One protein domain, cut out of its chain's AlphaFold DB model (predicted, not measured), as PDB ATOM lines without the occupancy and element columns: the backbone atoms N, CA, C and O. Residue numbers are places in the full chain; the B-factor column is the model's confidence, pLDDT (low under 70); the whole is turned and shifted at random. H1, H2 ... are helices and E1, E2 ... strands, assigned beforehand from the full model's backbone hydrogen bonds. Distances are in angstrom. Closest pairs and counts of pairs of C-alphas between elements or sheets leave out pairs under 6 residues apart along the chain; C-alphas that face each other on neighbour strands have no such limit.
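What this domain is: This is residues 47 to 63, 118 to 268 and 281 to 327 of the 402 residues of an uncharacterized protein of Phycisphaerales bacterium (UniProt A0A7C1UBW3). A large, twisted antiparallel sheet of nine strands curls round one long helix, H3, with H5 side by side with H3 and with H1 and the short H4 packed on H3. H2 packs on the sheet's opposite face. The printed part has 215 residues with five named helices and nine named strands, in the order E1 E2 H1 E3 E4 E5 E6 E7 E8 E9 H2 H3 H4 H5; the class is mixed, helices and strands. The sheet branches at E7, beside E5, E6 and E8. The whole is compact, with a radius of gyration of the C-alphas of 17.1 A and spans of 51 by 37 by 31 A.

How they stand to each other: Start at E1, residues 47 to 51, in a hairpin with E2, residues 56 to 63; N 48 and O 58 are 2.8 A apart. H1, residues 118 to 130, only grazes the sheet. E3, residues 142 to 148, E4, 159 to 171, and E5, 175 to 184, make a meander of hairpins, each strand the antiparallel neighbour of the one before; see N 145 and O 162, 2.9 A, and N 167 and O 179, 2.8 A. E6, residues 187 to 191, E7, 194 to 207, E8, 213 to 224, and E9, 231 to 242, make another; see N 189 and O 196, 3.0 A, N 201 and O 219, 2.9 A, and N 218 and O 237, 2.8 A. E5 and E6 lie on one side of E7, with N 180 and O 204 2.9 A apart. E9 is the antiparallel neighbour of E1, with N 49 and O 234 2.8 A apart. H2, residues 258 to 267, is over E5 and E7 at a height over the sheet of 8.6 A; its closest C-alphas to E7 are Leu 267 and Asn 201, 5.0 A. On the opposite face is the hub H3, residues 283 to 305; its closest C-alphas to E7 are Ala 296 and Met 200, 6.2 A. H3 touches H1 with residues 295 to 302 alone, closest at C-alphas 299 and 127, 6.5 A, at a steep tilt of 43 degrees, the same way. H4, residues 310 to 313, touches H3 residues 297 to 302 alone, closest at C-alphas 313 and 301, 5.5 A. H5, residues 316 to 325, touches H3 at a shallow tilt of 4 degrees, opposite ways, closest at C-alphas 325 and 286, 5.8 A. O i to N i+4 pairs are within hydrogen-bond range in 7 of 9 for H1, 4 of 6 for H2, 17 of 19 for H3 and 5 of 6 for H5; H4 is too short for one.

Where its parts are: Find C-alpha 47 at (-15.046, 24.822, 145.515), where E1 begins. E7, the longest strand, runs 43.0 A from C-alpha 194 at (-17.936, 0.116, 150.734); E4 spans 36.3 A and H3 32.6 A. H5 ends at C-alpha 325, (-19.196, 19.913, 157.366).

The domain as a whole: Residues 64 to 117 and 269 to 280 are not printed, leaving C-alpha gaps of 23.6 A and 22.0 A. The links H1 to E3 and E9 to H2 are long. Mean pLDDT of the printed part is 78.5; residues 245 to 257 and 306 to 327 are among those under 70.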
ATOM      1  N   LEU A  47     -13.865  25.346 146.188       76.44
ATOM      2  CA  LEU A  47     -15.046  24.822 145.515       76.44
ATOM      3  C   LEU A  47     -15.231  23.344 145.871       76.44
ATOM      4  O   LEU A  47     -14.382  22.512 145.543       76.44
ATOM      5  N   LEU A  48     -16.338  23.018 146.536       78.94
ATOM      6  CA  LEU A  48     -16.745  21.654 146.863       78.94
ATOM      7  C   LEU A  48     -17.949  21.262 146.011       78.94
ATOM      8  O   LEU A  48     -19.013  21.877 146.092       78.94
ATOM      9  N   GLU A  49     -17.785  20.208 145.226       81.19
ATOM     10  CA  GLU A  49     -18.774  19.724 144.273       81.19
ATOM     11  C   GLU A  49     -19.087  18.261 144.560       81.19
ATOM     12  O   GLU A  49     -18.191  17.457 144.822       81.19
ATOM     13  N   TYR A  50     -20.357  17.898 144.470       83.50
ATOM     14  CA  TYR A  50     -20.792  16.512 144.469       83.50
ATOM     15  C   TYR A  50     -21.781  16.285 143.333       83.50
ATOM     16  O   TYR A  50     -22.702  17.081 143.131       83.50
ATOM     17  N   ASP A  51     -21.592  15.178 142.625       82.38
ATOM     18  CA  ASP A  51     -22.484  14.701 141.579       82.38
ATOM     19  C   ASP A  51     -22.874  13.243 141.840       82.38
ATOM     20  O   ASP A  51     -22.038  12.399 142.169       82.38
ATOM     21  N   GLY A  52     -24.163  12.953 141.721       85.31
ATOM     22  CA  GLY A  52     -24.768  11.673 142.061       85.31
ATOM     23  C   GLY A  52     -26.282  11.728 141.867       85.31
ATOM     24  O   GLY A  52     -26.791  12.257 140.879       85.31
ATOM     25  N   ARG A  53     -27.057  11.205 142.826       83.94
ATOM     26  CA  ARG A  53     -28.537  11.293 142.785       83.94
ATOM     27  C   ARG A  53     -29.069  12.722 142.913       83.94
ATOM     28  O   ARG A  53     -30.212  12.988 142.515       83.94
ATOM     29  N   THR A  54     -28.271  13.581 143.530       81.31
ATOM     30  CA  THR A  54     -28.438  15.025 143.682       81.31
ATOM     31  C   THR A  54     -27.106  15.679 143.355       81.31
ATOM     32  O   THR A  54     -26.066  15.034 143.456       81.31
ATOM     33  N   GLN A  55     -27.131  16.954 142.995       81.31
ATOM     34  CA  GLN A  55     -25.933  17.762 142.836       81.31
ATOM     35  C   GLN A  55     -25.783  18.697 144.032       81.31
ATOM     36  O   GLN A  55     -26.763  19.268 144.515       81.31
ATOM     37  N   PHE A  56     -24.555  18.867 144.496       78.31
ATOM     38  CA  PHE A  56     -24.197  19.879 145.479       78.31
ATOM     39  C   PHE A  56     -23.011  20.669 144.944       78.31
ATOM     40  O   PHE A  56     -22.085  20.104 144.374       78.31
ATOM     41  N   CYS A  57     -23.053  21.978 145.132       76.19
ATOM     42  CA  CYS A  57     -21.967  22.875 144.788       76.19
ATOM     43  C   CYS A  57     -21.920  23.966 145.853       76.19
ATOM     44  O   CYS A  57     -22.954  24.563 146.176       76.19
ATOM     45  N   ASN A  58     -20.742  24.183 146.421       72.56
ATOM     46  CA  ASN A  58     -20.481  25.258 147.358       72.56
ATOM     47  C   ASN A  58     -19.125  25.885 147.048       72.56
ATOM     48  O   ASN A  58     -18.132  25.172 146.911       72.56
ATOM     49  N   MET A  59     -19.103  27.212 146.960       72.44
ATOM     50  CA  MET A  59     -17.898  27.992 146.735       72.44
ATOM     51  C   MET A  59     -17.699  28.970 147.890       72.44
ATOM     52  O   MET A  59     -18.621  29.703 148.251       72.44
ATOM     53  N   ALA A  60     -16.483  29.005 148.420       69.50
ATOM     54  CA  ALA A  60     -16.009  30.016 149.349       69.50
ATOM     55  C   ALA A  60     -14.889  30.818 148.681       69.50
ATOM     56  O   ALA A  60     -14.028  30.236 148.025       69.50
ATOM     57  N   ASP A  61     -14.910  32.134 148.856       71.06
ATOM     58  CA  ASP A  61     -13.870  33.061 148.412       71.06
ATOM     59  C   ASP A  61     -13.504  33.939 149.607       71.06
ATOM     60  O   ASP A  61     -14.387  34.467 150.290       71.06
ATOM     61  N   THR A  62     -12.224  34.012 149.950       70.12
ATOM     62  CA  THR A  62     -11.764  34.707 151.154       70.12
ATOM     63  C   THR A  62     -10.382  35.287 150.933       70.12
ATOM     64  O   THR A  62      -9.487  34.612 150.426       70.12
ATOM     65  N   VAL A  63     -10.203  36.532 151.368       74.12
ATOM     66  CA  VAL A  63      -8.891  37.164 151.500       74.12
ATOM     67  C   VAL A  63      -8.442  37.036 152.952       74.12
ATOM     68  O   VAL A  63      -9.238  37.234 153.868       74.12
ATOM     69  N   VAL A 118      -6.260  20.273 165.705       76.44
ATOM     70  CA  VAL A 118      -5.777  18.957 166.170       76.44
ATOM     71  C   VAL A 118      -5.571  17.958 165.028       76.44
ATOM     72  O   VAL A 118      -4.603  17.197 165.044       76.44
ATOM     73  N   LEU A 119      -6.467  17.916 164.033       77.94
ATOM     74  CA  LEU A 119      -6.284  17.022 162.881       77.94
ATOM     75  C   LEU A 119      -5.091  17.464 162.031       77.94
ATOM     76  O   LEU A 119      -4.303  16.619 161.615       77.94
ATOM     77  N   MET A 120      -4.960  18.771 161.806       79.00
ATOM     78  CA  MET A 120      -3.848  19.343 161.059       79.00
ATOM     79  C   MET A 120      -2.524  19.037 161.752       79.00
ATOM     80  O   MET A 120      -1.648  18.452 161.137       79.00
ATOM     81  N   GLU A 121      -2.416  19.326 163.047       81.12
ATOM     82  CA  GLU A 121      -1.240  19.006 163.852       81.12
ATOM     83  C   GLU A 121      -0.860  17.530 163.724       81.12
ATOM     84  O   GLU A 121       0.286  17.214 163.420       81.12
ATOM     85  N   LYS A 122      -1.825  16.612 163.870       85.44
ATOM     86  CA  LYS A 122      -1.568  15.173 163.727       85.44
ATOM     87  C   LYS A 122      -1.054  14.804 162.339       85.44
ATOM     88  O   LYS A 122      -0.039  14.125 162.248       85.44
ATOM     89  N   VAL A 123      -1.750  15.209 161.278       85.94
ATOM     90  CA  VAL A 123      -1.385  14.849 159.896       85.94
ATOM     91  C   VAL A 123      -0.029  15.434 159.540       85.94
ATOM     92  O   VAL A 123       0.859  14.714 159.098       85.94
ATOM     93  N   THR A 124       0.143  16.725 159.786       84.56
ATOM     94  CA  THR A 124       1.352  17.464 159.451       84.56
ATOM     95  C   THR A 124       2.564  16.924 160.211       84.56
ATOM     96  O   THR A 124       3.612  16.710 159.604       84.56
ATOM     97  N   ASN A 125       2.416  16.602 161.499       86.56
ATOM     98  CA  ASN A 125       3.500  16.005 162.280       86.56
ATOM     99  C   ASN A 125       3.832  14.585 161.819       86.56
ATOM    100  O   ASN A 125       5.004  14.228 161.809       86.56
ATOM    101  N   GLN A 126       2.848  13.785 161.392       88.31
ATOM    102  CA  GLN A 126       3.144  12.482 160.783       88.31
ATOM    103  C   GLN A 126       3.860  12.630 159.438       88.31
ATOM    104  O   GLN A 126       4.795  11.884 159.159       88.31
ATOM    105  N   CYS A 127       3.490  13.624 158.627       87.88
ATOM    106  CA  CYS A 127       4.207  13.914 157.390       87.88
ATOM    107  C   CYS A 127       5.663  14.324 157.646       87.88
ATOM    108  O   CYS A 127       6.548  13.868 156.928       87.88
ATOM    109  N   ALA A 128       5.921  15.130 158.681       85.62
ATOM    110  CA  ALA A 128       7.265  15.586 159.034       85.62
ATOM    111  C   ALA A 128       8.238  14.432 159.352       85.62
ATOM    112  O   ALA A 128       9.433  14.563 159.104       85.62
ATOM    113  N   VAL A 129       7.742  13.283 159.834       87.69
ATOM    114  CA  VAL A 129       8.574  12.109 160.168       87.69
ATOM    115  C   VAL A 129       9.304  11.541 158.947       87.69
ATOM    116  O   VAL A 129      10.437  11.077 159.079       87.69
ATOM    117  N   SER A 130       8.665  11.544 157.775       85.56
ATOM    118  CA  SER A 130       9.211  10.947 156.548       85.56
ATOM    119  C   SER A 130       9.451  11.956 155.427       85.56
ATOM    120  O   SER A 130       9.739  11.542 154.303       85.56
ATOM    121  N   LEU A 131       9.315  13.254 155.702       86.44
ATOM    122  CA  LEU A 131       9.461  14.312 154.707       86.44
ATOM    123  C   LEU A 131      10.891  14.358 154.159       86.44
ATOM    124  O   LEU A 131      11.847  14.580 154.899       86.44
ATOM    125  N   GLU A 132      11.029  14.189 152.847       85.06
ATOM    126  CA  GLU A 132      12.260  14.524 152.143       85.06
ATOM    127  C   GLU A 132      12.227  16.013 151.786       85.06
ATOM    128  O   GLU A 132      11.327  16.469 151.076       85.06
ATOM    129  N   GLU A 133      13.203  16.780 152.280       79.38
ATOM    130  CA  GLU A 133      13.259  18.218 152.016       79.38
ATOM    131  C   GLU A 133      13.380  18.514 150.516       79.38
ATOM    132  O   GLU A 133      14.205  17.941 149.794       79.38
ATOM    133  N   VAL A 134      12.577  19.469 150.047       79.62
ATOM    134  CA  VAL A 134      12.673  19.986 148.682       79.62
ATOM    135  C   VAL A 134      13.737  21.069 148.657       79.62
ATOM    136  O   VAL A 134      13.600  22.124 149.265       79.62
ATOM    137  N   THR A 135      14.819  20.809 147.929       81.50
ATOM    138  CA  THR A 135      15.944  21.739 147.802       81.50
ATOM    139  C   THR A 135      16.104  22.212 146.361       81.50
ATOM    140  O   THR A 135      15.566  21.624 145.419       81.50
ATOM    141  N   LYS A 136      16.948  23.228 146.140       82.75
ATOM    142  CA  LYS A 136      17.345  23.653 144.784       82.75
ATOM    143  C   LYS A 136      17.911  22.506 143.936       82.75
ATOM    144  O   LYS A 136      17.771  22.518 142.719       82.75
ATOM    145  N   ALA A 137      18.498  21.478 144.556       86.25
ATOM    146  CA  ALA A 137      19.003  20.307 143.841       86.25
ATOM    147  C   ALA A 137      17.887  19.415 143.262       86.25
ATOM    148  O   ALA A 137      18.177  18.559 142.421       86.25
ATOM    149  N   ASN A 138      16.638  19.584 143.704       87.50
ATOM    150  CA  ASN A 138      15.460  18.883 143.192       87.50
ATOM    151  C   ASN A 138      14.849  19.583 141.968       87.50
ATOM    152  O   ASN A 138      14.064  18.966 141.248       87.50
ATOM    153  N   VAL A 139      15.212  20.839 141.697       87.88
ATOM    154  CA  VAL A 139      14.698  21.600 140.551       87.88
ATOM    155  C   VAL A 139      15.090  20.907 139.242       87.88
ATOM    156  O   VAL A 139      16.246  20.545 139.029       87.88
ATOM    157  N   GLY A 140      14.104  20.678 138.372       87.25
ATOM    158  CA  GLY A 140      14.249  19.911 137.133       87.25
ATOM    159  C   GLY A 140      14.133  18.390 137.307       87.25
ATOM    160  O   GLY A 140      14.320  17.657 136.335       87.25
ATOM    161  N   LYS A 141      13.831  17.889 138.514       91.62
ATOM    162  CA  LYS A 141      13.737  16.452 138.810       91.62
ATOM    163  C   LYS A 141      12.317  16.013 139.145       91.62
ATOM    164  O   LYS A 141      11.423  16.808 139.431       91.62
ATOM    165  N   THR A 142      12.127  14.697 139.100       92.81
ATOM    166  CA  THR A 142      10.926  14.007 139.577       92.81
ATOM    167  C   THR A 142      11.333  12.937 140.583       92.81
ATOM    168  O   THR A 142      12.285  12.201 140.328       92.81
ATOM    169  N   TRP A 143      10.629  12.851 141.709       94.19
ATOM    170  CA  TRP A 143      10.875  11.862 142.767       94.19
ATOM    171  C   TRP A 143       9.555  11.399 143.396       94.19
ATOM    172  O   TRP A 143       8.476  11.827 142.977       94.19
ATOM    173  N   LYS A 144       9.633  10.478 144.359       94.69
ATOM    174  CA  LYS A 144       8.472   9.982 145.105       94.69
ATOM    175  C   LYS A 144       8.588  10.367 146.575       94.69
ATOM    176  O   LYS A 144       9.664  10.240 147.135       94.69
ATOM    177  N   GLN A 145       7.470  10.755 147.175       93.38
ATOM    178  CA  GLN A 145       7.317  10.985 148.611       93.38
ATOM    179  C   GLN A 145       6.180  10.107 149.117       93.38
ATOM    180  O   GLN A 145       5.117  10.054 148.493       93.38
ATOM    181  N   SER A 146       6.383   9.456 150.255       94.62
ATOM    182  CA  SER A 146       5.356   8.643 150.903       94.62
ATOM    183  C   SER A 146       5.160   9.100 152.343       94.62
ATOM    184  O   SER A 146       6.122   9.488 153.012       94.62
ATOM    185  N   PHE A 147       3.922   9.025 152.818       92.75
ATOM    186  CA  PHE A 147       3.560   9.291 154.205       92.75
ATOM    187  C   PHE A 147       2.758   8.121 154.759       92.75
ATOM    188  O   PHE A 147       1.752   7.728 154.165       92.75
ATOM    189  N   ASP A 148       3.204   7.596 155.896       92.25
ATOM    190  CA  ASP A 148       2.450   6.642 156.703       92.25
ATOM    191  C   ASP A 148       1.541   7.417 157.662       92.25
ATOM    192  O   ASP A 148       1.995   8.212 158.484       92.25
ATOM    193  N   LEU A 149       0.239   7.202 157.522       90.19
ATOM    194  CA  LEU A 149      -0.822   7.863 158.278       90.19
ATOM    195  C   LEU A 149      -1.605   6.859 159.140       90.19
ATOM    196  O   LEU A 149      -2.620   7.219 159.744       90.19
ATOM    197  N   SER A 150      -1.151   5.604 159.221       87.44
ATOM    198  CA  SER A 150      -1.827   4.515 159.940       87.44
ATOM    199  C   SER A 150      -2.073   4.828 161.424       87.44
ATOM    200  O   SER A 150      -3.058   4.372 162.005       87.44
ATOM    201  N   SER A 151      -1.226   5.664 162.026       84.88
ATOM    202  CA  SER A 151      -1.312   6.106 163.421       84.88
ATOM    203  C   SER A 151      -2.394   7.164 163.694       84.88
ATOM    204  O   SER A 151      -2.750   7.387 164.854       84.88
ATOM    205  N   ILE A 152      -2.940   7.816 162.659       82.00
ATOM    206  CA  ILE A 152      -3.961   8.872 162.798       82.00
ATOM    207  C   ILE A 152      -5.342   8.269 163.099       82.00
ATOM    208  O   ILE A 152      -6.114   8.842 163.873       82.00
ATOM    209  N   GLY A 153      -5.635   7.102 162.516       73.38
ATOM    210  CA  GLY A 153      -6.888   6.364 162.681       73.38
ATOM    211  C   GLY A 153      -8.135   7.024 162.062       73.38
ATOM    212  O   GLY A 153      -8.124   8.160 161.578       73.38
ATOM    213  N   GLY A 154      -9.261   6.302 162.115       72.06
ATOM    214  CA  GLY A 154     -10.527   6.685 161.469       72.06
ATOM    215  C   GLY A 154     -10.555   6.367 159.968       72.06
ATOM    216  O   GLY A 154      -9.729   5.600 159.489       72.06
ATOM    217  N   SER A 155     -11.489   6.965 159.221       70.56
ATOM    218  CA  SER A 155     -11.635   6.796 157.760       70.56
ATOM    219  C   SER A 155     -10.590   7.585 156.950       70.56
ATOM    220  O   SER A 155     -10.925   8.277 155.991       70.56
ATOM    221  N   VAL A 156      -9.331   7.557 157.386       80.00
ATOM    222  CA  VAL A 156      -8.182   8.214 156.742       80.00
ATOM    223  C   VAL A 156      -7.368   7.139 156.012       80.00
ATOM    224  O   VAL A 156      -7.231   6.040 156.552       80.00
ATOM    225  N   PRO A 157      -6.825   7.399 154.806       85.56
ATOM    226  CA  PRO A 157      -5.955   6.431 154.141       85.56
ATOM    227  C   PRO A 157      -4.737   6.115 155.014       85.56
ATOM    228  O   PRO A 157      -4.134   7.024 155.571       85.56
ATOM    229  N   ALA A 158      -4.358   4.838 155.108       88.81
ATOM    230  CA  ALA A 158      -3.199   4.417 155.901       88.81
ATOM    231  C   ALA A 158      -1.867   4.906 155.317       88.81
ATOM    232  O   ALA A 158      -0.909   5.106 156.053       88.81
ATOM    233  N   GLU A 159      -1.799   5.104 154.002       92.75
ATOM    234  CA  GLU A 159      -0.607   5.578 153.311       92.75
ATOM    235  C   GLU A 159      -1.015   6.499 152.159       92.75
ATOM    236  O   GLU A 159      -1.985   6.223 151.443       92.75
ATOM    237  N   LEU A 160      -0.254   7.572 151.949       94.06
ATOM    238  CA  LEU A 160      -0.349   8.408 150.756       94.06
ATOM    239  C   LEU A 160       1.003   8.484 150.057       94.06
ATOM    240  O   LEU A 160       2.023   8.763 150.681       94.06
ATOM    241  N   LYS A 161       0.989   8.263 148.741       96.00
ATOM    242  CA  LYS A 161       2.167   8.311 147.873       96.00
ATOM    243  C   LYS A 161       1.998   9.391 146.830       96.00
ATOM    244  O   LYS A 161       0.992   9.407 146.121       96.00
ATOM    245  N   PHE A 162       3.005  10.236 146.691       94.44
ATOM    246  CA  PHE A 162       3.043  11.332 145.742       94.44
ATOM    247  C   PHE A 162       4.226  11.174 144.797       94.44
ATOM    248  O   PHE A 162       5.339  10.868 145.211       94.44
ATOM    249  N   THR A 163       3.984  11.411 143.513       94.50
ATOM    250  CA  THR A 163       5.039  11.698 142.542       94.50
ATOM    251  C   THR A 163       5.196  13.205 142.455       94.50
ATOM    252  O   THR A 163       4.268  13.894 142.019       94.50
ATOM    253  N   LEU A 164       6.363  13.702 142.854       93.12
ATOM    254  CA  LEU A 164       6.690  15.115 142.820       93.12
ATOM    255  C   LEU A 164       7.506  15.461 141.593       93.12
ATOM    256  O   LEU A 164       8.379  14.700 141.190       93.12
ATOM    257  N   THR A 165       7.236  16.622 141.011       91.00
ATOM    258  CA  THR A 165       8.032  17.199 139.931       91.00
ATOM    259  C   THR A 165       8.282  18.660 140.255       91.00
ATOM    260  O   THR A 165       7.317  19.415 140.372       91.00
ATOM    261  N   ALA A 166       9.549  19.054 140.354       90.62
ATOM    262  CA  ALA A 166       9.939  20.451 140.496       90.62
ATOM    263  C   ALA A 166      10.513  20.965 139.174       90.62
ATOM    264  O   ALA A 166      11.316  20.284 138.534       90.62
ATOM    265  N   MET A 167      10.132  22.169 138.768       87.19
ATOM    266  CA  MET A 167      10.635  22.814 137.559       87.19
ATOM    267  C   MET A 167      10.942  24.290 137.816       87.19
ATOM    268  O   MET A 167      10.198  24.938 138.557       87.19
ATOM    269  N   PRO A 168      12.017  24.821 137.215       87.94
ATOM    270  CA  PRO A 168      12.274  26.245 137.252       87.94
ATOM    271  C   PRO A 168      11.263  26.959 136.359       87.94
ATOM    272  O   PRO A 168      10.778  26.415 135.362       87.94
ATOM    273  N   MET A 169      10.960  28.189 136.728       81.81
ATOM    274  CA  MET A 169      10.126  29.102 135.976       81.81
ATOM    275  C   MET A 169      10.720  30.496 136.046       81.81
ATOM    276  O   MET A 169      11.457  30.817 136.970       81.81
ATOM    277  N   GLU A 170      10.388  31.327 135.072       80.06
ATOM    278  CA  GLU A 170      10.805  32.718 135.053       80.06
ATOM    279  C   GLU A 170       9.606  33.571 134.658       80.06
ATOM    280  O   GLU A 170       8.875  33.230 133.720       80.06
ATOM    281  N   THR A 171       9.379  34.652 135.396       73.12
ATOM    282  CA  THR A 171       8.384  35.670 135.058       73.12
ATOM    283  C   THR A 171       9.043  37.038 135.055       73.12
ATOM    284  O   THR A 171       9.988  37.290 135.800       73.12
ATOM    285  N   GLN A 172       8.533  37.957 134.235       71.44
ATOM    286  CA  GLN A 172       9.060  39.323 134.211       71.44
ATOM    287  C   GLN A 172       8.831  40.049 135.544       71.44
ATOM    288  O   GLN A 172       9.683  40.823 135.971       71.44
ATOM    289  N   ALA A 173       7.704  39.772 136.210       70.94
ATOM    290  CA  ALA A 173       7.307  40.430 137.453       70.94
ATOM    291  C   ALA A 173       8.054  39.913 138.696       70.94
ATOM    292  O   ALA A 173       8.298  40.678 139.630       70.94
ATOM    293  N   HIS A 174       8.416  38.625 138.731       72.25
ATOM    294  CA  HIS A 174       8.951  37.979 139.938       72.25
ATOM    295  C   HIS A 174      10.302  37.281 139.732       72.25
ATOM    296  O   HIS A 174      10.859  36.748 140.691       72.25
ATOM    297  N   GLY A 175      10.862  37.325 138.522       81.31
ATOM    298  CA  GLY A 175      12.137  36.694 138.199       81.31
ATOM    299  C   GLY A 175      12.050  35.171 138.266       81.31
ATOM    300  O   GLY A 175      11.078  34.574 137.802       81.31
ATOM    301  N   GLU A 176      13.081  34.541 138.829       85.38
ATOM    302  CA  GLU A 176      13.154  33.088 138.978       85.38
ATOM    303  C   GLU A 176      12.169  32.574 140.040       85.38
ATOM    304  O   GLU A 176      12.243  32.911 141.224       85.38
ATOM    305  N   LEU A 177      11.279  31.689 139.606       86.12
ATOM    306  CA  LEU A 177      10.306  30.974 140.417       86.12
ATOM    307  C   LEU A 177      10.558  29.468 140.333       86.12
ATOM    308  O   LEU A 177      11.185  28.961 139.401       86.12
ATOM    309  N   ILE A 178      10.026  28.725 141.296       87.50
ATOM    310  CA  ILE A 178      10.058  27.264 141.280       87.50
ATOM    311  C   ILE A 178       8.640  26.744 141.402       87.50
ATOM    312  O   ILE A 178       7.932  27.069 142.349       87.50
ATOM    313  N   THR A 179       8.244  25.886 140.468       87.12
ATOM    314  CA  THR A 179       6.959  25.196 140.547       87.12
ATOM    315  C   THR A 179       7.163  23.761 140.975       87.12
ATOM    316  O   THR A 179       7.900  23.020 140.322       87.12
ATOM    317  N   VAL A 180       6.471  23.349 142.035       88.88
ATOM    318  CA  VAL A 180       6.445  21.966 142.513       88.88
ATOM    319  C   VAL A 180       5.037  21.417 142.378       88.88
ATOM    320  O   VAL A 180       4.076  21.972 142.906       88.88
ATOM    321  N   ARG A 181       4.908  20.303 141.666       90.44
ATOM    322  CA  ARG A 181       3.658  19.551 141.543       90.44
ATOM    323  C   ARG A 181       3.757  18.260 142.324       90.44
ATOM    324  O   ARG A 181       4.721  17.534 142.099       90.44
ATOM    325  N   ALA A 182       2.717  17.901 143.068       90.19
ATOM    326  CA  ALA A 182       2.538  16.555 143.593       90.19
ATOM    327  C   ALA A 182       1.303  15.899 142.965       90.19
ATOM    328  O   ALA A 182       0.222  16.483 142.896       90.19
ATOM    329  N   LEU A 183       1.471  14.671 142.475       90.56
ATOM    330  CA  LEU A 183       0.392  13.830 141.959       90.56
ATOM    331  C   LEU A 183       0.307  12.577 142.817       90.56
ATOM    332  O   LEU A 183       1.268  11.806 142.855       90.56
ATOM    333  N   SER A 184      -0.825  12.348 143.470       92.44
ATOM    334  CA  SER A 184      -0.996  11.137 144.257       92.44
ATOM    335  C   SER A 184      -1.115   9.917 143.344       92.44
ATOM    336  O   SER A 184      -1.735   9.960 142.269       92.44
ATOM    337  N   GLU A 185      -0.572   8.791 143.800       91.50
ATOM    338  CA  GLU A 185      -1.064   7.490 143.356       91.50
ATOM    339  C   GLU A 185      -2.549   7.365 143.775       91.50
ATOM    340  O   GLU A 185      -2.968   7.999 144.752       91.50
ATOM    341  N   PRO A 186      -3.397   6.630 143.030       89.81
ATOM    342  CA  PRO A 186      -4.766   6.383 143.468       89.81
ATOM    343  C   PRO A 186      -4.776   5.644 144.808       89.81
ATOM    344  O   PRO A 186      -4.050   4.667 144.974       89.81
ATOM    345  N   PHE A 187      -5.634   6.072 145.726       90.69
ATOM    346  CA  PHE A 187      -5.808   5.443 147.036       90.69
ATOM    347  C   PHE A 187      -7.290   5.195 147.312       90.69
ATOM    348  O   PHE A 187      -8.152   5.628 146.546       90.69
ATOM    349  N   PHE A 188      -7.593   4.458 148.375       90.81
ATOM    350  CA  PHE A 188      -8.962   4.114 148.744       90.81
ATOM    351  C   PHE A 188      -9.231   4.522 150.183       90.81
ATOM    352  O   PHE A 188      -8.337   4.457 151.026       90.81
ATOM    353  N   VAL A 189     -10.469   4.926 150.442       89.06
ATOM    354  CA  VAL A 189     -10.972   5.155 151.794       89.06
ATOM    355  C   VAL A 189     -12.250   4.371 152.008       89.06
ATOM    356  O   VAL A 189     -13.093   4.272 151.111       89.06
ATOM    357  N   ASP A 190     -12.375   3.817 153.206       89.75
ATOM    358  CA  ASP A 190     -13.575   3.113 153.622       89.75
ATOM    359  C   ASP A 190     -14.686   4.128 153.892       89.75
ATOM    360  O   ASP A 190     -14.506   5.116 154.607       89.75
ATOM    361  N   ILE A 191     -15.847   3.872 153.300       88.44
ATOM    362  CA  ILE A 191     -17.064   4.661 153.462       88.44
ATOM    363  C   ILE A 191     -18.203   3.747 153.910       88.44
ATOM    364  O   ILE A 191     -18.158   2.525 153.744       88.44
ATOM    365  N   ALA A 192     -19.278   4.330 154.439       83.12
ATOM    366  CA  ALA A 192     -20.486   3.566 154.725       83.12
ATOM    367  C   ALA A 192     -20.976   2.830 153.457       83.12
ATOM    368  O   ALA A 192     -21.363   3.458 152.474       83.12
ATOM    369  N   GLY A 193     -20.948   1.494 153.484       80.25
ATOM    370  CA  GLY A 193     -21.395   0.647 152.372       80.25
ATOM    371  C   GLY A 193     -20.318   0.243 151.356       80.25
ATOM    372  O   GLY A 193     -20.646  -0.469 150.408       80.25
ATOM    373  N   GLY A 194     -19.049   0.631 151.538       88.31
ATOM    374  CA  GLY A 194     -17.936   0.116 150.734       88.31
ATOM    375  C   GLY A 194     -16.723   1.042 150.710       88.31
ATOM    376  O   GLY A 194     -16.282   1.503 151.754       88.31
ATOM    377  N   SER A 195     -16.168   1.301 149.528       89.94
ATOM    378  CA  SER A 195     -14.950   2.104 149.372       89.94
ATOM    379  C   SER A 195     -15.134   3.214 148.343       89.94
ATOM    380  O   SER A 195     -15.751   2.997 147.295       89.94
ATOM    381  N   ALA A 196     -14.536   4.374 148.597       89.19
ATOM    382  CA  ALA A 196     -14.345   5.409 147.590       89.19
ATOM    383  C   ALA A 196     -12.910   5.360 147.060       89.19
ATOM    384  O   ALA A 196     -11.953   5.276 147.830       89.19
ATOM    385  N   ARG A 197     -12.759   5.421 145.735       91.06
ATOM    386  CA  ARG A 197     -11.460   5.591 145.084       91.06
ATOM    387  C   ARG A 197     -11.132   7.073 145.032       91.06
ATOM    388  O   ARG A 197     -11.903   7.851 144.474       91.06
ATOM    389  N   CYS A 198      -9.974   7.441 145.548       88.88
ATOM    390  CA  CYS A 198      -9.543   8.816 145.710       88.88
ATOM    391  C   CYS A 198      -8.272   9.126 144.917       88.88
ATOM    392  O   CYS A 198      -7.466   8.244 144.597       88.88
ATOM    393  N   ARG A 199      -8.093  10.412 144.616       90.88
ATOM    394  CA  ARG A 199      -6.862  10.975 144.061       90.88
ATOM    395  C   ARG A 199      -6.713  12.430 144.481       90.88
ATOM    396  O   ARG A 199      -7.706  13.136 144.623       90.88
ATOM    397  N   MET A 200      -5.471  12.865 144.630       88.31
ATOM    398  CA  MET A 200      -5.111  14.221 145.000       88.31
ATOM    399  C   MET A 200      -3.991  14.727 144.101       88.31
ATOM    400  O   MET A 200      -2.958  14.074 143.969       88.31
ATOM    401  N   ASN A 201      -4.177  15.898 143.507       87.38
ATOM    402  CA  ASN A 201      -3.155  16.556 142.708       87.38
ATOM    403  C   ASN A 201      -3.019  18.006 143.164       87.38
ATOM    404  O   ASN A 201      -4.027  18.673 143.379       87.38
ATOM    405  N   CYS A 202      -1.799  18.521 143.249       86.19
ATOM    406  CA  CYS A 202      -1.567  19.935 143.521       86.19
ATOM    407  C   CYS A 202      -0.356  20.484 142.770       86.19
ATOM    408  O   CYS A 202       0.529  19.735 142.350       86.19
ATOM    409  N   ALA A 203      -0.331  21.800 142.599       86.06
ATOM    410  CA  ALA A 203       0.820  22.553 142.137       86.06
ATOM    411  C   ALA A 203       0.998  23.791 143.010       86.06
ATOM    412  O   ALA A 203       0.021  24.453 143.352       86.06
ATOM    413  N   TYR A 204       2.248  24.100 143.316       86.25
ATOM    414  CA  TYR A 204       2.661  25.260 144.088       86.25
ATOM    415  C   TYR A 204       3.724  26.015 143.314       86.25
ATOM    416  O   TYR A 204       4.574  25.391 142.682       86.25
ATOM    417  N   VAL A 205       3.668  27.338 143.380       85.06
ATOM    418  CA  VAL A 205       4.655  28.244 142.797       85.06
ATOM    419  C   VAL A 205       5.308  29.002 143.937       85.06
ATOM    420  O   VAL A 205       4.629  29.690 144.701       85.06
ATOM    421  N   PHE A 206       6.622  28.873 144.031       84.69
ATOM    422  CA  PHE A 206       7.458  29.478 145.053       84.69
ATOM    423  C   PHE A 206       8.404  30.509 144.446       84.69
ATOM    424  O   PHE A 206       8.733  30.436 143.259       84.69
ATOM    425  N   CYS A 207       8.915  31.414 145.282       81.62
ATOM    426  CA  CYS A 207      10.159  32.111 144.973       81.62
ATOM    427  C   CYS A 207      11.326  31.112 144.830       81.62
ATOM    428  O   CYS A 207      11.245  29.961 145.271       81.62
ATOM    429  N   SER A 208      12.438  31.557 144.244       78.12
ATOM    430  CA  SER A 208      13.624  30.724 144.005       78.12
ATOM    431  C   SER A 208      14.231  30.083 145.265       78.12
ATOM    432  O   SER A 208      14.930  29.076 145.150       78.12
ATOM    433  N   ASP A 209      13.949  30.611 146.458       75.56
ATOM    434  CA  ASP A 209      14.446  30.097 147.741       75.56
ATOM    435  C   ASP A 209      13.417  29.258 148.526       75.56
ATOM    436  O   ASP A 209      13.699  28.861 149.653       75.56
ATOM    437  N   PHE A 210      12.241  28.958 147.954       72.75
ATOM    438  CA  PHE A 210      11.134  28.237 148.618       72.75
ATOM    439  C   PHE A 210      10.555  28.924 149.874       72.75
ATOM    440  O   PHE A 210       9.745  28.341 150.595       72.75
ATOM    441  N   GLU A 211      10.923  30.178 150.144       71.88
ATOM    442  CA  GLU A 211      10.465  30.899 151.338       71.88
ATOM    443  C   GLU A 211       9.060  31.494 151.181       71.88
ATOM    444  O   GLU A 211       8.295  31.557 152.146       71.88
ATOM    445  N   GLU A 212       8.710  31.921 149.968       77.50
ATOM    446  CA  GLU A 212       7.458  32.601 149.655       77.50
ATOM    447  C   GLU A 212       6.648  31.810 148.631       77.50
ATOM    448  O   GLU A 212       7.180  31.373 147.610       77.50
ATOM    449  N   ILE A 213       5.350  31.664 148.902       81.25
ATOM    450  CA  ILE A 213       4.391  31.018 148.008       81.25
ATOM    451  C   ILE A 213       3.605  32.103 147.287       81.25
ATOM    452  O   ILE A 213       3.035  33.003 147.905       81.25
ATOM    453  N   PHE A 214       3.578  31.991 145.970       80.38
ATOM    454  CA  PHE A 214       2.916  32.903 145.050       80.38
ATOM    455  C   PHE A 214       1.549  32.373 144.631       80.38
ATOM    456  O   PHE A 214       0.569  33.115 144.586       80.38
ATOM    457  N   PHE A 215       1.482  31.070 144.376       81.44
ATOM    458  CA  PHE A 215       0.281  30.391 143.923       81.44
ATOM    459  C   PHE A 215       0.255  28.961 144.448       81.44
ATOM    460  O   PHE A 215       1.286  28.295 144.544       81.44
ATOM    461  N   SER A 216      -0.941  28.471 144.727       82.25
ATOM    462  CA  SER A 216      -1.221  27.065 144.948       82.25
ATOM    463  C   SER A 216      -2.548  26.698 144.309       82.25
ATOM    464  O   SER A 216      -3.504  27.470 144.362       82.25
ATOM    465  N   ALA A 217      -2.614  25.503 143.745       81.81
ATOM    466  CA  ALA A 217      -3.858  24.879 143.339       81.81
ATOM    467  C   ALA A 217      -3.842  23.422 143.765       81.81
ATOM    468  O   ALA A 217      -2.849  22.721 143.560       81.81
ATOM    469  N   SER A 218      -4.958  22.952 144.297       83.75
ATOM    470  CA  SER A 218      -5.174  21.566 144.651       83.75
ATOM    471  C   SER A 218      -6.529  21.075 144.166       83.75
ATOM    472  O   SER A 218      -7.522  21.801 144.150       83.75
ATOM    473  N   VAL A 219      -6.552  19.817 143.741       84.56
ATOM    474  CA  VAL A 219      -7.737  19.124 143.253       84.56
ATOM    475  C   VAL A 219      -7.759  17.742 143.881       84.56
ATOM    476  O   VAL A 219      -6.960  16.863 143.542       84.56
ATOM    477  N   PHE A 220      -8.704  17.554 144.787       86.75
ATOM    478  CA  PHE A 220      -9.073  16.258 145.318       86.75
ATOM    479  C   PHE A 220     -10.296  15.727 144.572       86.75
ATOM    480  O   PHE A 220     -11.248  16.463 144.311       86.75
ATOM    481  N   GLY A 221     -10.286  14.432 144.276       87.50
ATOM    482  CA  GLY A 221     -11.443  13.713 143.765       87.50
ATOM    483  C   GLY A 221     -11.646  12.406 144.519       87.50
ATOM    484  O   GLY A 221     -10.684  11.699 144.825       87.50
ATOM    485  N   ALA A 222     -12.902  12.062 144.773       88.25
ATOM    486  CA  ALA A 222     -13.325  10.762 145.264       88.25
ATOM    487  C   ALA A 222     -14.507  10.268 144.431       88.25
ATOM    488  O   ALA A 222     -15.446  11.022 144.191       88.25
ATOM    489  N   ALA A 223     -14.480   9.004 144.012       89.12
ATOM    490  CA  ALA A 223     -15.598   8.378 143.321       89.12
ATOM    491  C   ALA A 223     -15.976   7.041 143.949       89.12
ATOM    492  O   ALA A 223     -15.120   6.268 144.387       89.12
ATOM    493  N   THR A 224     -17.273   6.760 143.955       86.38
ATOM    494  CA  THR A 224     -17.832   5.505 144.452       86.38
ATOM    495  C   THR A 224     -19.078   5.111 143.663       86.38
ATOM    496  O   THR A 224     -19.682   5.927 142.970       86.38
ATOM    497  N   ASN A 225     -19.449   3.836 143.743       86.75
ATOM    498  CA  ASN A 225     -20.704   3.300 143.225       86.75
ATOM    499  C   ASN A 225     -21.481   2.489 144.280       86.75
ATOM    500  O   ASN A 225     -22.406   1.750 143.933       86.75
ATOM    501  N   CYS A 226     -21.121   2.624 145.563       81.00
ATOM    502  CA  CYS A 226     -21.643   1.797 146.654       81.00
ATOM    503  C   CYS A 226     -23.167   1.880 146.827       81.00
ATOM    504  O   CYS A 226     -23.780   0.911 147.267       81.00
ATOM    505  N   ASN A 227     -23.805   2.983 146.422       77.50
ATOM    506  CA  ASN A 227     -25.259   3.154 146.515       77.50
ATOM    507  C   ASN A 227     -26.027   2.743 145.237       77.50
ATOM    508  O   ASN A 227     -27.206   3.081 145.074       77.50
ATOM    509  N   GLY A 228     -25.379   2.010 144.322       81.62
ATOM    510  CA  GLY A 228     -25.983   1.493 143.086       81.62
ATOM    511  C   GLY A 228     -26.038   2.496 141.927       81.62
ATOM    512  O   GLY A 228     -26.708   2.245 140.929       81.62
ATOM    513  N   PHE A 229     -25.358   3.633 142.051       82.69
ATOM    514  CA  PHE A 229     -25.164   4.649 141.012       82.69
ATOM    515  C   PHE A 229     -23.793   5.299 141.207       82.69
ATOM    516  O   PHE A 229     -23.246   5.237 142.304       82.69
ATOM    517  N   ALA A 230     -23.234   5.890 140.151       84.62
ATOM    518  CA  ALA A 230     -21.958   6.590 140.241       84.62
ATOM    519  C   ALA A 230     -22.111   7.887 141.047       84.62
ATOM    520  O   ALA A 230     -23.037   8.664 140.817       84.62
ATOM    521  N   GLU A 231     -21.188   8.100 141.972       84.62
ATOM    522  CA  GLU A 231     -21.092   9.284 142.812       84.62
ATOM    523  C   GLU A 231     -19.673   9.839 142.740       84.62
ATOM    524  O   GLU A 231     -18.703   9.076 142.780       84.62
ATOM    525  N   MET A 232     -19.554  11.159 142.670       87.56
ATOM    526  CA  MET A 232     -18.286  11.873 142.649       87.56
ATOM    527  C   MET A 232     -18.325  13.016 143.656       87.56
ATOM    528  O   MET A 232     -19.282  13.779 143.691       87.56
ATOM    529  N   LEU A 233     -17.269  13.144 144.449       85.25
ATOM    530  CA  LEU A 233     -16.963  14.311 145.265       85.25
ATOM    531  C   LEU A 233     -15.677  14.930 144.719       85.25
ATOM    532  O   LEU A 233     -14.686  14.224 144.533       85.25
ATOM    533  N   LYS A 234     -15.678  16.237 144.489       84.56
ATOM    534  CA  LYS A 234     -14.516  16.998 144.034       84.56
ATOM    535  C   LYS A 234     -14.329  18.203 144.941       84.56
ATOM    536  O   LYS A 234     -15.281  18.919 145.227       84.56
ATOM    537  N   HIS A 235     -13.101  18.426 145.389       82.25
ATOM    538  CA  HIS A 235     -12.734  19.601 146.172       82.25
ATOM    539  C   HIS A 235     -11.555  20.283 145.497       82.25
ATOM    540  O   HIS A 235     -10.486  19.690 145.359       82.25
ATOM    541  N   THR A 236     -11.781  21.506 145.033       79.81
ATOM    542  CA  THR A 236     -10.769  22.339 144.385       79.81
ATOM    543  C   THR A 236     -10.445  23.498 145.306       79.81
ATOM    544  O   THR A 236     -11.359  24.206 145.725       79.81
ATOM    545  N   VAL A 237      -9.170  23.705 145.613       78.38
ATOM    546  CA  VAL A 237      -8.712  24.864 146.382       78.38
ATOM    547  C   VAL A 237      -7.635  25.575 145.591       78.38
ATOM    548  O   VAL A 237      -6.721  24.944 145.069       78.38
ATOM    549  N   VAL A 238      -7.742  26.891 145.489       78.50
ATOM    550  CA  VAL A 238      -6.757  27.727 144.812       78.50
ATOM    551  C   VAL A 238      -6.465  28.914 145.693       78.50
ATOM    552  O   VAL A 238      -7.392  29.586 146.125       78.50
ATOM    553  N   THR A 239      -5.187  29.170 145.936       78.25
ATOM    554  CA  THR A 239      -4.712  30.293 146.745       78.25
ATOM    555  C   THR A 239      -3.661  31.039 145.961       78.25
ATOM    556  O   THR A 239      -2.761  30.414 145.403       78.25
ATOM    557  N   TRP A 240      -3.724  32.360 145.953       79.06
ATOM    558  CA  TRP A 240      -2.717  33.191 145.315       79.06
ATOM    559  C   TRP A 240      -2.428  34.415 146.158       79.06
ATOM    560  O   TRP A 240      -3.277  34.903 146.907       79.06
ATOM    561  N   LYS A 241      -1.192  34.892 146.050       80.38
ATOM    562  CA  LYS A 241      -0.766  36.130 146.684       80.38
ATOM    563  C   LYS A 241      -1.501  37.303 146.038       80.38
ATOM    564  O   LYS A 241      -1.618  37.358 144.812       80.38
ATOM    565  N   VAL A 242      -1.974  38.229 146.861       77.31
ATOM    566  CA  VAL A 242      -2.589  39.482 146.412       77.31
ATOM    567  C   VAL A 242      -1.775  40.680 146.884       77.31
ATOM    568  O   VAL A 242      -0.994  40.583 147.838       77.31
ATOM    569  N   ASP A 243      -1.917  41.792 146.178       74.56
ATOM    570  CA  ASP A 243      -1.362  43.075 146.588       74.56
ATOM    571  C   ASP A 243      -2.252  43.775 147.634       74.56
ATOM    572  O   ASP A 243      -3.285  43.258 148.059       74.56
ATOM    573  N   ALA A 244      -1.852  44.980 148.049       70.00
ATOM    574  CA  ALA A 244      -2.604  45.775 149.020       70.00
ATOM    575  C   ALA A 244      -3.985  46.242 148.511       70.00
ATOM    576  O   ALA A 244      -4.811  46.668 149.318       70.00
ATOM    577  N   ALA A 245      -4.231  46.199 147.197       65.44
ATOM    578  CA  ALA A 245      -5.530  46.477 146.593       65.44
ATOM    579  C   ALA A 245      -6.417  45.217 146.516       65.44
ATOM    580  O   ALA A 245      -7.587  45.322 146.153       65.44
ATOM    581  N   GLY A 246      -5.895  44.046 146.899       63.59
ATOM    582  CA  GLY A 246      -6.585  42.761 146.788       63.59
ATOM    583  C   GLY A 246      -6.541  42.166 145.379       63.59
ATOM    584  O   GLY A 246      -7.205  41.155 145.126       63.59
ATOM    585  N   GLU A 247      -5.759  42.764 144.479       68.12
ATOM    586  CA  GLU A 247      -5.567  42.276 143.121       68.12
ATOM    587  C   GLU A 247      -4.525  41.150 143.108       68.12
ATOM    588  O   GLU A 247      -3.594  41.152 143.924       68.12
ATOM    589  N   PRO A 248      -4.660  40.147 142.221       67.06
ATOM    590  CA  PRO A 248      -3.661  39.095 142.091       67.06
ATOM    591  C   PRO A 248      -2.282  39.700 141.818       67.06
ATOM    592  O   PRO A 248      -2.135  40.516 140.911       67.06
ATOM    593  N   ALA A 249      -1.257  39.264 142.557       63.62
ATOM    594  CA  ALA A 249       0.119  39.525 142.146       63.62
ATOM    595  C   ALA A 249       0.283  39.001 140.706       63.62
ATOM    596  O   ALA A 249      -0.122  37.873 140.433       63.62
ATOM    597  N   GLU A 250       0.763  39.836 139.782       60.75
ATOM    598  CA  GLU A 250       0.657  39.619 138.331       60.75
ATOM    599  C   GLU A 250       1.130  38.218 137.887       60.75
ATOM    600  O   GLU A 250       2.319  37.938 137.716       60.75
ATOM    601  N   PHE A 251       0.159  37.330 137.651       59.03
ATOM    602  CA  PHE A 251       0.358  35.970 137.142       59.03
ATOM    603  C   PHE A 251      -0.177  35.784 135.726       59.03
ATOM    604  O   PHE A 251      -0.159  34.667 135.210       59.03
ATOM    605  N   ASP A 252      -0.632  36.848 135.072       57.28
ATOM    606  CA  ASP A 252      -1.285  36.772 133.761       57.28
ATOM    607  C   ASP A 252      -0.380  36.116 132.704       57.28
ATOM    608  O   ASP A 252      -0.841  35.350 131.859       57.28
ATOM    609  N   GLN A 253       0.938  36.303 132.831       59.53
ATOM    610  CA  GLN A 253       1.946  35.672 131.974       59.53
ATOM    611  C   GLN A 253       2.222  34.190 132.315       59.53
ATOM    612  O   GLN A 253       2.778  33.465 131.489       59.53
ATOM    613  N   LEU A 254       1.845  33.694 133.505       59.47
ATOM    614  CA  LEU A 254       2.052  32.283 133.872       59.47
ATOM    615  C   LEU A 254       1.247  31.353 132.962       59.47
ATOM    616  O   LEU A 254       1.752  30.304 132.569       59.47
ATOM    617  N   GLY A 255       0.021  31.743 132.601       57.03
ATOM    618  CA  GLY A 255      -0.829  30.972 131.689       57.03
ATOM    619  C   GLY A 255      -0.226  30.806 130.290       57.03
ATOM    620  O   GLY A 255      -0.482  29.804 129.624       57.03
ATOM    621  N   GLU A 256       0.628  31.742 129.867       63.31
ATOM    622  CA  GLU A 256       1.328  31.702 128.579       63.31
ATOM    623  C   GLU A 256       2.574  30.800 128.607       63.31
ATOM    624  O   GLU A 256       3.040  30.327 127.561       63.31
ATOM    625  N   ASN A 257       3.108  30.497 129.796       66.50
ATOM    626  CA  ASN A 257       4.229  29.581 129.952       66.50
ATOM    627  C   ASN A 257       3.769  28.139 129.673       66.50
ATOM    628  O   ASN A 257       3.067  27.510 130.466       66.50
ATOM    629  N   LYS A 258       4.202  27.582 128.535       70.44
ATOM    630  CA  LYS A 258       3.803  26.237 128.085       70.44
ATOM    631  C   LYS A 258       4.162  25.127 129.068       70.44
ATOM    632  O   LYS A 258       3.407  24.162 129.177       70.44
ATOM    633  N   ASP A 259       5.292  25.239 129.762       68.31
ATOM    634  CA  ASP A 259       5.722  24.217 130.715       68.31
ATOM    635  C   ASP A 259       4.896  24.289 132.000       68.31
ATOM    636  O   ASP A 259       4.480  23.247 132.512       68.31
ATOM    637  N   PHE A 260       4.554  25.500 132.450       70.81
ATOM    638  CA  PHE A 260       3.578  25.701 133.517       70.81
ATOM    639  C   PHE A 260       2.212  25.155 133.114       70.81
ATOM    640  O   PHE A 260       1.711  24.249 133.769       70.81
ATOM    641  N   ALA A 261       1.648  25.589 131.985       70.12
ATOM    642  CA  ALA A 261       0.360  25.100 131.493       70.12
ATOM    643  C   ALA A 261       0.332  23.563 131.367       70.12
ATOM    644  O   ALA A 261      -0.640  22.907 131.754       70.12
ATOM    645  N   LYS A 262       1.425  22.943 130.904       70.38
ATOM    646  CA  LYS A 262       1.590  21.481 130.847       70.38
ATOM    647  C   LYS A 262       1.702  20.831 132.228       70.38
ATOM    648  O   LYS A 262       1.259  19.695 132.403       70.38
ATOM    649  N   LEU A 263       2.327  21.489 133.197       68.81
ATOM    650  CA  LEU A 263       2.413  20.995 134.566       68.81
ATOM    651  C   LEU A 263       1.049  21.061 135.246       68.81
ATOM    652  O   LEU A 263       0.621  20.041 135.797       68.81
ATOM    653  N   VAL A 264       0.377  22.212 135.170       67.94
ATOM    654  CA  VAL A 264      -0.884  22.452 135.866       67.94
ATOM    655  C   VAL A 264      -2.060  21.736 135.177       67.94
ATOM    656  O   VAL A 264      -2.908  21.187 135.868       67.94
ATOM    657  N   SER A 265      -2.044  21.530 133.851       66.81
ATOM    658  CA  SER A 265      -3.041  20.684 133.149       66.81
ATOM    659  C   SER A 265      -3.174  19.260 133.691       66.81
ATOM    660  O   SER A 265      -4.220  18.627 133.539       66.81
ATOM    661  N   LYS A 266      -2.150  18.750 134.387       70.06
ATOM    662  CA  LYS A 266      -2.205  17.438 135.046       70.06
ATOM    663  C   LYS A 266      -2.914  17.437 136.401       70.06
ATOM    664  O   LYS A 266      -3.069  16.355 136.963       70.06
ATOM    665  N   LEU A 267      -3.332  18.586 136.939       69.38
ATOM    666  CA  LEU A 267      -4.091  18.615 138.193       69.38
ATOM    667  C   LEU A 267      -5.519  18.088 138.005       69.38
ATOM    668  O   LEU A 267      -6.076  17.520 138.941       69.38
ATOM    669  N   GLY A 268      -6.072  18.180 136.789       61.66
ATOM    670  CA  GLY A 268      -7.366  17.581 136.456       61.66
ATOM    671  C   GLY A 268      -8.574  18.414 136.890       61.66
ATOM    672  O   GLY A 268      -9.592  17.846 137.277       61.66
ATOM    673  N   LEU A 281     -25.230  17.312 150.738       80.38
ATOM    674  CA  LEU A 281     -24.174  16.300 150.666       80.38
ATOM    675  C   LEU A 281     -24.640  14.999 151.347       80.38
ATOM    676  O   LEU A 281     -25.098  15.039 152.502       80.38
ATOM    677  N   PRO A 282     -24.501  13.828 150.693       84.00
ATOM    678  CA  PRO A 282     -24.770  12.556 151.352       84.00
ATOM    679  C   PRO A 282     -23.803  12.348 152.521       84.00
ATOM    680  O   PRO A 282     -22.738  12.965 152.592       84.00
ATOM    681  N   GLN A 283     -24.180  11.468 153.451       85.44
ATOM    682  CA  GLN A 283     -23.412  11.223 154.676       85.44
ATOM    683  C   GLN A 283     -21.939  10.930 154.376       85.44
ATOM    684  O   GLN A 283     -21.090  11.656 154.876       85.44
ATOM    685  N   TRP A 284     -21.654   9.968 153.490       87.25
ATOM    686  CA  TRP A 284     -20.280   9.567 153.179       87.25
ATOM    687  C   TRP A 284     -19.413  10.723 152.658       87.25
ATOM    688  O   TRP A 284     -18.237  10.833 152.994       87.25
ATOM    689  N   ALA A 285     -19.994  11.601 151.831       86.06
ATOM    690  CA  ALA A 285     -19.275  12.730 151.261       86.06
ATOM    691  C   ALA A 285     -18.958  13.748 152.358       86.06
ATOM    692  O   ALA A 285     -17.823  14.198 152.462       86.06
ATOM    693  N   ARG A 286     -19.937  14.052 153.215       81.12
ATOM    694  CA  ARG A 286     -19.811  15.022 154.309       81.12
ATOM    695  C   ARG A 286     -18.860  14.576 155.422       81.12
ATOM    696  O   ARG A 286     -18.171  15.426 155.972       81.12
ATOM    697  N   SER A 287     -18.820  13.291 155.776       81.81
ATOM    698  CA  SER A 287     -17.907  12.786 156.813       81.81
ATOM    699  C   SER A 287     -16.574  12.326 156.230       81.81
ATOM    700  O   SER A 287     -15.559  13.001 156.396       81.81
ATOM    701  N   GLU A 288     -16.548  11.184 155.550       86.62
ATOM    702  CA  GLU A 288     -15.319  10.516 155.128       86.62
ATOM    703  C   GLU A 288     -14.667  11.222 153.943       86.62
ATOM    704  O   GLU A 288     -13.464  11.478 153.972       86.62
ATOM    705  N   GLY A 289     -15.448  11.575 152.919       85.94
ATOM    706  CA  GLY A 289     -14.936  12.186 151.692       85.94
ATOM    707  C   GLY A 289     -14.268  13.533 151.954       85.94
ATOM    708  O   GLY A 289     -13.123  13.760 151.570       85.94
ATOM    709  N   VAL A 290     -14.961  14.401 152.678       81.50
ATOM    710  CA  VAL A 290     -14.493  15.736 153.035       81.50
ATOM    711  C   VAL A 290     -13.305  15.689 154.015       81.50
ATOM    712  O   VAL A 290     -12.320  16.398 153.813       81.50
ATOM    713  N   ARG A 291     -13.314  14.798 155.020       83.38
ATOM    714  CA  ARG A 291     -12.143  14.586 155.895       83.38
ATOM    715  C   ARG A 291     -10.936  14.062 155.115       83.38
ATOM    716  O   ARG A 291      -9.808  14.483 155.357       83.38
ATOM    717  N   THR A 292     -11.162  13.161 154.165       86.94
ATOM    718  CA  THR A 292     -10.102  12.634 153.300       86.94
ATOM    719  C   THR A 292      -9.520  13.728 152.410       86.94
ATOM    720  O   THR A 292      -8.302  13.788 152.254       86.94
ATOM    721  N   ALA A 293     -10.360  14.619 151.877       85.56
ATOM    722  CA  ALA A 293      -9.909  15.773 151.111       85.56
ATOM    723  C   ALA A 293      -8.967  16.655 151.941       85.56
ATOM    724  O   ALA A 293      -7.906  17.028 151.449       85.56
ATOM    725  N   GLN A 294      -9.294  16.933 153.210       82.44
ATOM    726  CA  GLN A 294      -8.416  17.697 154.107       82.44
ATOM    727  C   GLN A 294      -7.060  17.015 154.297       82.44
ATOM    728  O   GLN A 294      -6.026  17.647 154.100       82.44
ATOM    729  N   VAL A 295      -7.053  15.726 154.652       86.62
ATOM    730  CA  VAL A 295      -5.803  14.986 154.893       86.62
ATOM    731  C   VAL A 295      -4.946  14.949 153.631       86.62
ATOM    732  O   VAL A 295      -3.754  15.236 153.688       86.62
ATOM    733  N   ALA A 296      -5.547  14.647 152.480       88.50
ATOM    734  CA  ALA A 296      -4.821  14.582 151.222       88.50
ATOM    735  C   ALA A 296      -4.260  15.951 150.807       88.50
ATOM    736  O   ALA A 296      -3.125  16.012 150.336       88.50
ATOM    737  N   ASN A 297      -5.013  17.039 151.027       84.56
ATOM    738  CA  ASN A 297      -4.530  18.409 150.845       84.56
ATOM    739  C   ASN A 297      -3.304  18.698 151.713       84.56
ATOM    740  O   ASN A 297      -2.289  19.134 151.181       84.56
ATOM    741  N   LEU A 298      -3.371  18.391 153.011       84.50
ATOM    742  CA  LEU A 298      -2.259  18.602 153.940       84.50
ATOM    743  C   LEU A 298      -1.011  17.825 153.511       84.50
ATOM    744  O   LEU A 298       0.056  18.413 153.369       84.50
ATOM    745  N   CYS A 299      -1.138  16.528 153.227       88.50
ATOM    746  CA  CYS A 299       0.001  15.716 152.802       88.50
ATOM    747  C   CYS A 299       0.613  16.219 151.488       88.50
ATOM    748  O   CYS A 299       1.835  16.265 151.352       88.50
ATOM    749  N   ALA A 300      -0.219  16.614 150.522       86.75
ATOM    750  CA  ALA A 300       0.269  17.124 149.248       86.75
ATOM    751  C   ALA A 300       0.985  18.475 149.420       86.75
ATOM    752  O   ALA A 300       2.043  18.678 148.825       86.75
ATOM    753  N   SER A 301       0.455  19.356 150.273       82.88
ATOM    754  CA  SER A 301       1.073  20.637 150.626       82.88
ATOM    755  C   SER A 301       2.455  20.439 151.236       82.88
ATOM    756  O   SER A 301       3.447  20.910 150.683       82.88
ATOM    757  N   VAL A 302       2.533  19.617 152.288       84.69
ATOM    758  CA  VAL A 302       3.788  19.302 152.979       84.69
ATOM    759  C   VAL A 302       4.805  18.691 152.014       84.69
ATOM    760  O   VAL A 302       5.976  19.058 152.043       84.69
ATOM    761  N   SER A 303       4.365  17.813 151.104       87.69
ATOM    762  CA  SER A 303       5.260  17.242 150.093       87.69
ATOM    763  C   SER A 303       5.823  18.283 149.123       87.69
ATOM    764  O   SER A 303       6.995  18.200 148.768       87.69
ATOM    765  N   CYS A 304       5.015  19.256 148.689       85.31
ATOM    766  CA  CYS A 304       5.455  20.272 147.735       85.31
ATOM    767  C   CYS A 304       6.342  21.339 148.372       85.31
ATOM    768  O   CYS A 304       7.259  21.826 147.717       85.31
ATOM    769  N   GLU A 305       6.056  21.714 149.615       78.44
ATOM    770  CA  GLU A 305       6.816  22.733 150.334       78.44
ATOM    771  C   GLU A 305       8.183  22.215 150.793       78.44
ATOM    772  O   GLU A 305       9.131  22.990 150.868       78.44
ATOM    773  N   GLY A 306       8.312  20.919 151.106       69.69
ATOM    774  CA  GLY A 306       9.577  20.330 151.564       69.69
ATOM    775  C   GLY A 306      10.031  20.770 152.959       69.69
ATOM    776  O   GLY A 306      10.994  20.233 153.490       69.69
ATOM    777  N   ALA A 307       9.325  21.716 153.560       64.56
ATOM    778  CA  ALA A 307       9.377  22.151 154.945       64.56
ATOM    779  C   ALA A 307       7.982  22.698 155.270       64.56
ATOM    780  O   ALA A 307       7.281  23.125 154.359       64.56
ATOM    781  N   LEU A 308       7.554  22.711 156.532       63.12
ATOM    782  CA  LEU A 308       6.243  23.269 156.863       63.12
ATOM    783  C   LEU A 308       6.216  24.780 156.598       63.12
ATOM    784  O   LEU A 308       6.741  25.569 157.389       63.12
ATOM    785  N   ASN A 309       5.569  25.179 155.505       63.22
ATOM    786  CA  ASN A 309       5.280  26.553 155.131       63.22
ATOM    787  C   ASN A 309       3.751  26.793 155.125       63.22
ATOM    788  O   ASN A 309       3.021  26.410 154.209       63.22
ATOM    789  N   PRO A 310       3.220  27.478 156.144       53.94
ATOM    790  CA  PRO A 310       1.786  27.534 156.398       53.94
ATOM    791  C   PRO A 310       0.916  28.201 155.351       53.94
ATOM    792  O   PRO A 310      -0.301  28.053 155.420       53.94
ATOM    793  N   VAL A 311       1.492  28.971 154.431       55.03
ATOM    794  CA  VAL A 311       0.693  29.696 153.437       55.03
ATOM    795  C   VAL A 311      -0.153  28.722 152.612       55.03
ATOM    796  O   VAL A 311      -1.316  28.982 152.314       55.03
ATOM    797  N   ALA A 312       0.430  27.575 152.298       51.03
ATOM    798  CA  ALA A 312      -0.178  26.510 151.529       51.03
ATOM    799  C   ALA A 312      -0.812  25.436 152.429       51.03
ATOM    800  O   ALA A 312      -1.878  24.908 152.103       51.03
ATOM    801  N   THR A 313      -0.202  25.178 153.592       53.91
ATOM    802  CA  THR A 313      -0.647  24.123 154.510       53.91
ATOM    803  C   THR A 313      -1.811  24.545 155.442       53.91
ATOM    804  O   THR A 313      -2.488  23.658 155.956       53.91
ATOM    805  N   ILE A 314      -2.070  25.838 155.732       50.41
ATOM    806  CA  ILE A 314      -2.649  26.175 157.062       50.41
ATOM    807  C   ILE A 314      -3.903  27.080 157.121       50.41
ATOM    808  O   ILE A 314      -4.515  27.141 158.183       50.41
ATOM    809  N   TYR A 315      -4.419  27.692 156.044       50.72
ATOM    810  CA  TYR A 315      -5.706  28.421 156.165       50.72
ATOM    811  C   TYR A 315      -6.949  27.617 155.746       50.72
ATOM    812  O   TYR A 315      -7.468  26.835 156.543       50.72
ATOM    813  N   LEU A 316      -7.498  27.773 154.536       43.44
ATOM    814  CA  LEU A 316      -8.872  27.307 154.306       43.44
ATOM    815  C   LEU A 316      -9.153  25.848 153.910       43.44
ATOM    816  O   LEU A 316     -10.314  25.493 154.082       43.44
ATOM    817  N   PRO A 317      -8.249  24.938 153.483       46.69
ATOM    818  CA  PRO A 317      -8.687  23.559 153.245       46.69
ATOM    819  C   PRO A 317      -9.229  22.911 154.522       46.69
ATOM    820  O   PRO A 317     -10.213  22.183 154.464       46.69
ATOM    821  N   ALA A 318      -8.638  23.203 155.683       43.69
ATOM    822  CA  ALA A 318      -9.141  22.746 156.973       43.69
ATOM    823  C   ALA A 318     -10.330  23.600 157.453       43.69
ATOM    824  O   ALA A 318     -11.368  23.048 157.815       43.69
ATOM    825  N   ALA A 319     -10.206  24.927 157.377       42.50
ATOM    826  CA  ALA A 319     -11.150  25.884 157.950       42.50
ATOM    827  C   ALA A 319     -12.483  25.991 157.164       42.50
ATOM    828  O   ALA A 319     -13.563  25.921 157.758       42.50
ATOM    829  N   SER A 320     -12.445  26.054 155.822       44.44
ATOM    830  CA  SER A 320     -13.658  26.026 154.981       44.44
ATOM    831  C   SER A 320     -14.352  24.677 155.072       44.44
ATOM    832  O   SER A 320     -15.573  24.601 155.115       44.44
ATOM    833  N   THR A 321     -13.578  23.602 155.183       46.88
ATOM    834  CA  THR A 321     -14.129  22.262 155.282       46.88
ATOM    835  C   THR A 321     -14.865  22.021 156.601       46.88
ATOM    836  O   THR A 321     -15.941  21.431 156.579       46.88
ATOM    837  N   VAL A 322     -14.355  22.500 157.740       42.03
ATOM    838  CA  VAL A 322     -15.071  22.418 159.028       42.03
ATOM    839  C   VAL A 322     -16.361  23.254 158.988       42.03
ATOM    840  O   VAL A 322     -17.410  22.790 159.440       42.03
ATOM    841  N   GLY A 323     -16.330  24.433 158.352       43.59
ATOM    842  CA  GLY A 323     -17.534  25.226 158.076       43.59
ATOM    843  C   GLY A 323     -18.541  24.491 157.180       43.59
ATOM    844  O   GLY A 323     -19.735  24.477 157.462       43.59
ATOM    845  N   LEU A 324     -18.081  23.794 156.141       46.09
ATOM    846  CA  LEU A 324     -18.932  23.077 155.184       46.09
ATOM    847  C   LEU A 324     -19.427  21.715 155.684       46.09
ATOM    848  O   LEU A 324     -20.505  21.280 155.291       46.09
ATOM    849  N   GLN A 325     -18.710  21.073 156.610       46.75
ATOM    850  CA  GLN A 325     -19.196  19.913 157.366       46.75
ATOM    851  C   GLN A 325     -20.436  20.257 158.206       46.75
ATOM    852  O   GLN A 325     -21.247  19.371 158.494       46.75
ATOM    853  N   SER A 326     -20.606  21.536 158.559       37.62
ATOM    854  CA  SER A 326     -21.730  22.042 159.354       37.62
ATOM    855  C   SER A 326     -22.934  22.530 158.530       37.62
ATOM    856  O   SER A 326     -24.018  22.695 159.090       37.62
ATOM    857  N   ILE A 327     -22.796  22.707 157.208       42.31
ATOM    858  CA  ILE A 327     -23.849  23.268 156.343       42.31
ATOM    859  C   ILE A 327     -24.501  22.154 155.515       42.31
ATOM    860  O   ILE A 327     -23.887  21.545 154.642       42.31
TER     861      ILE A 327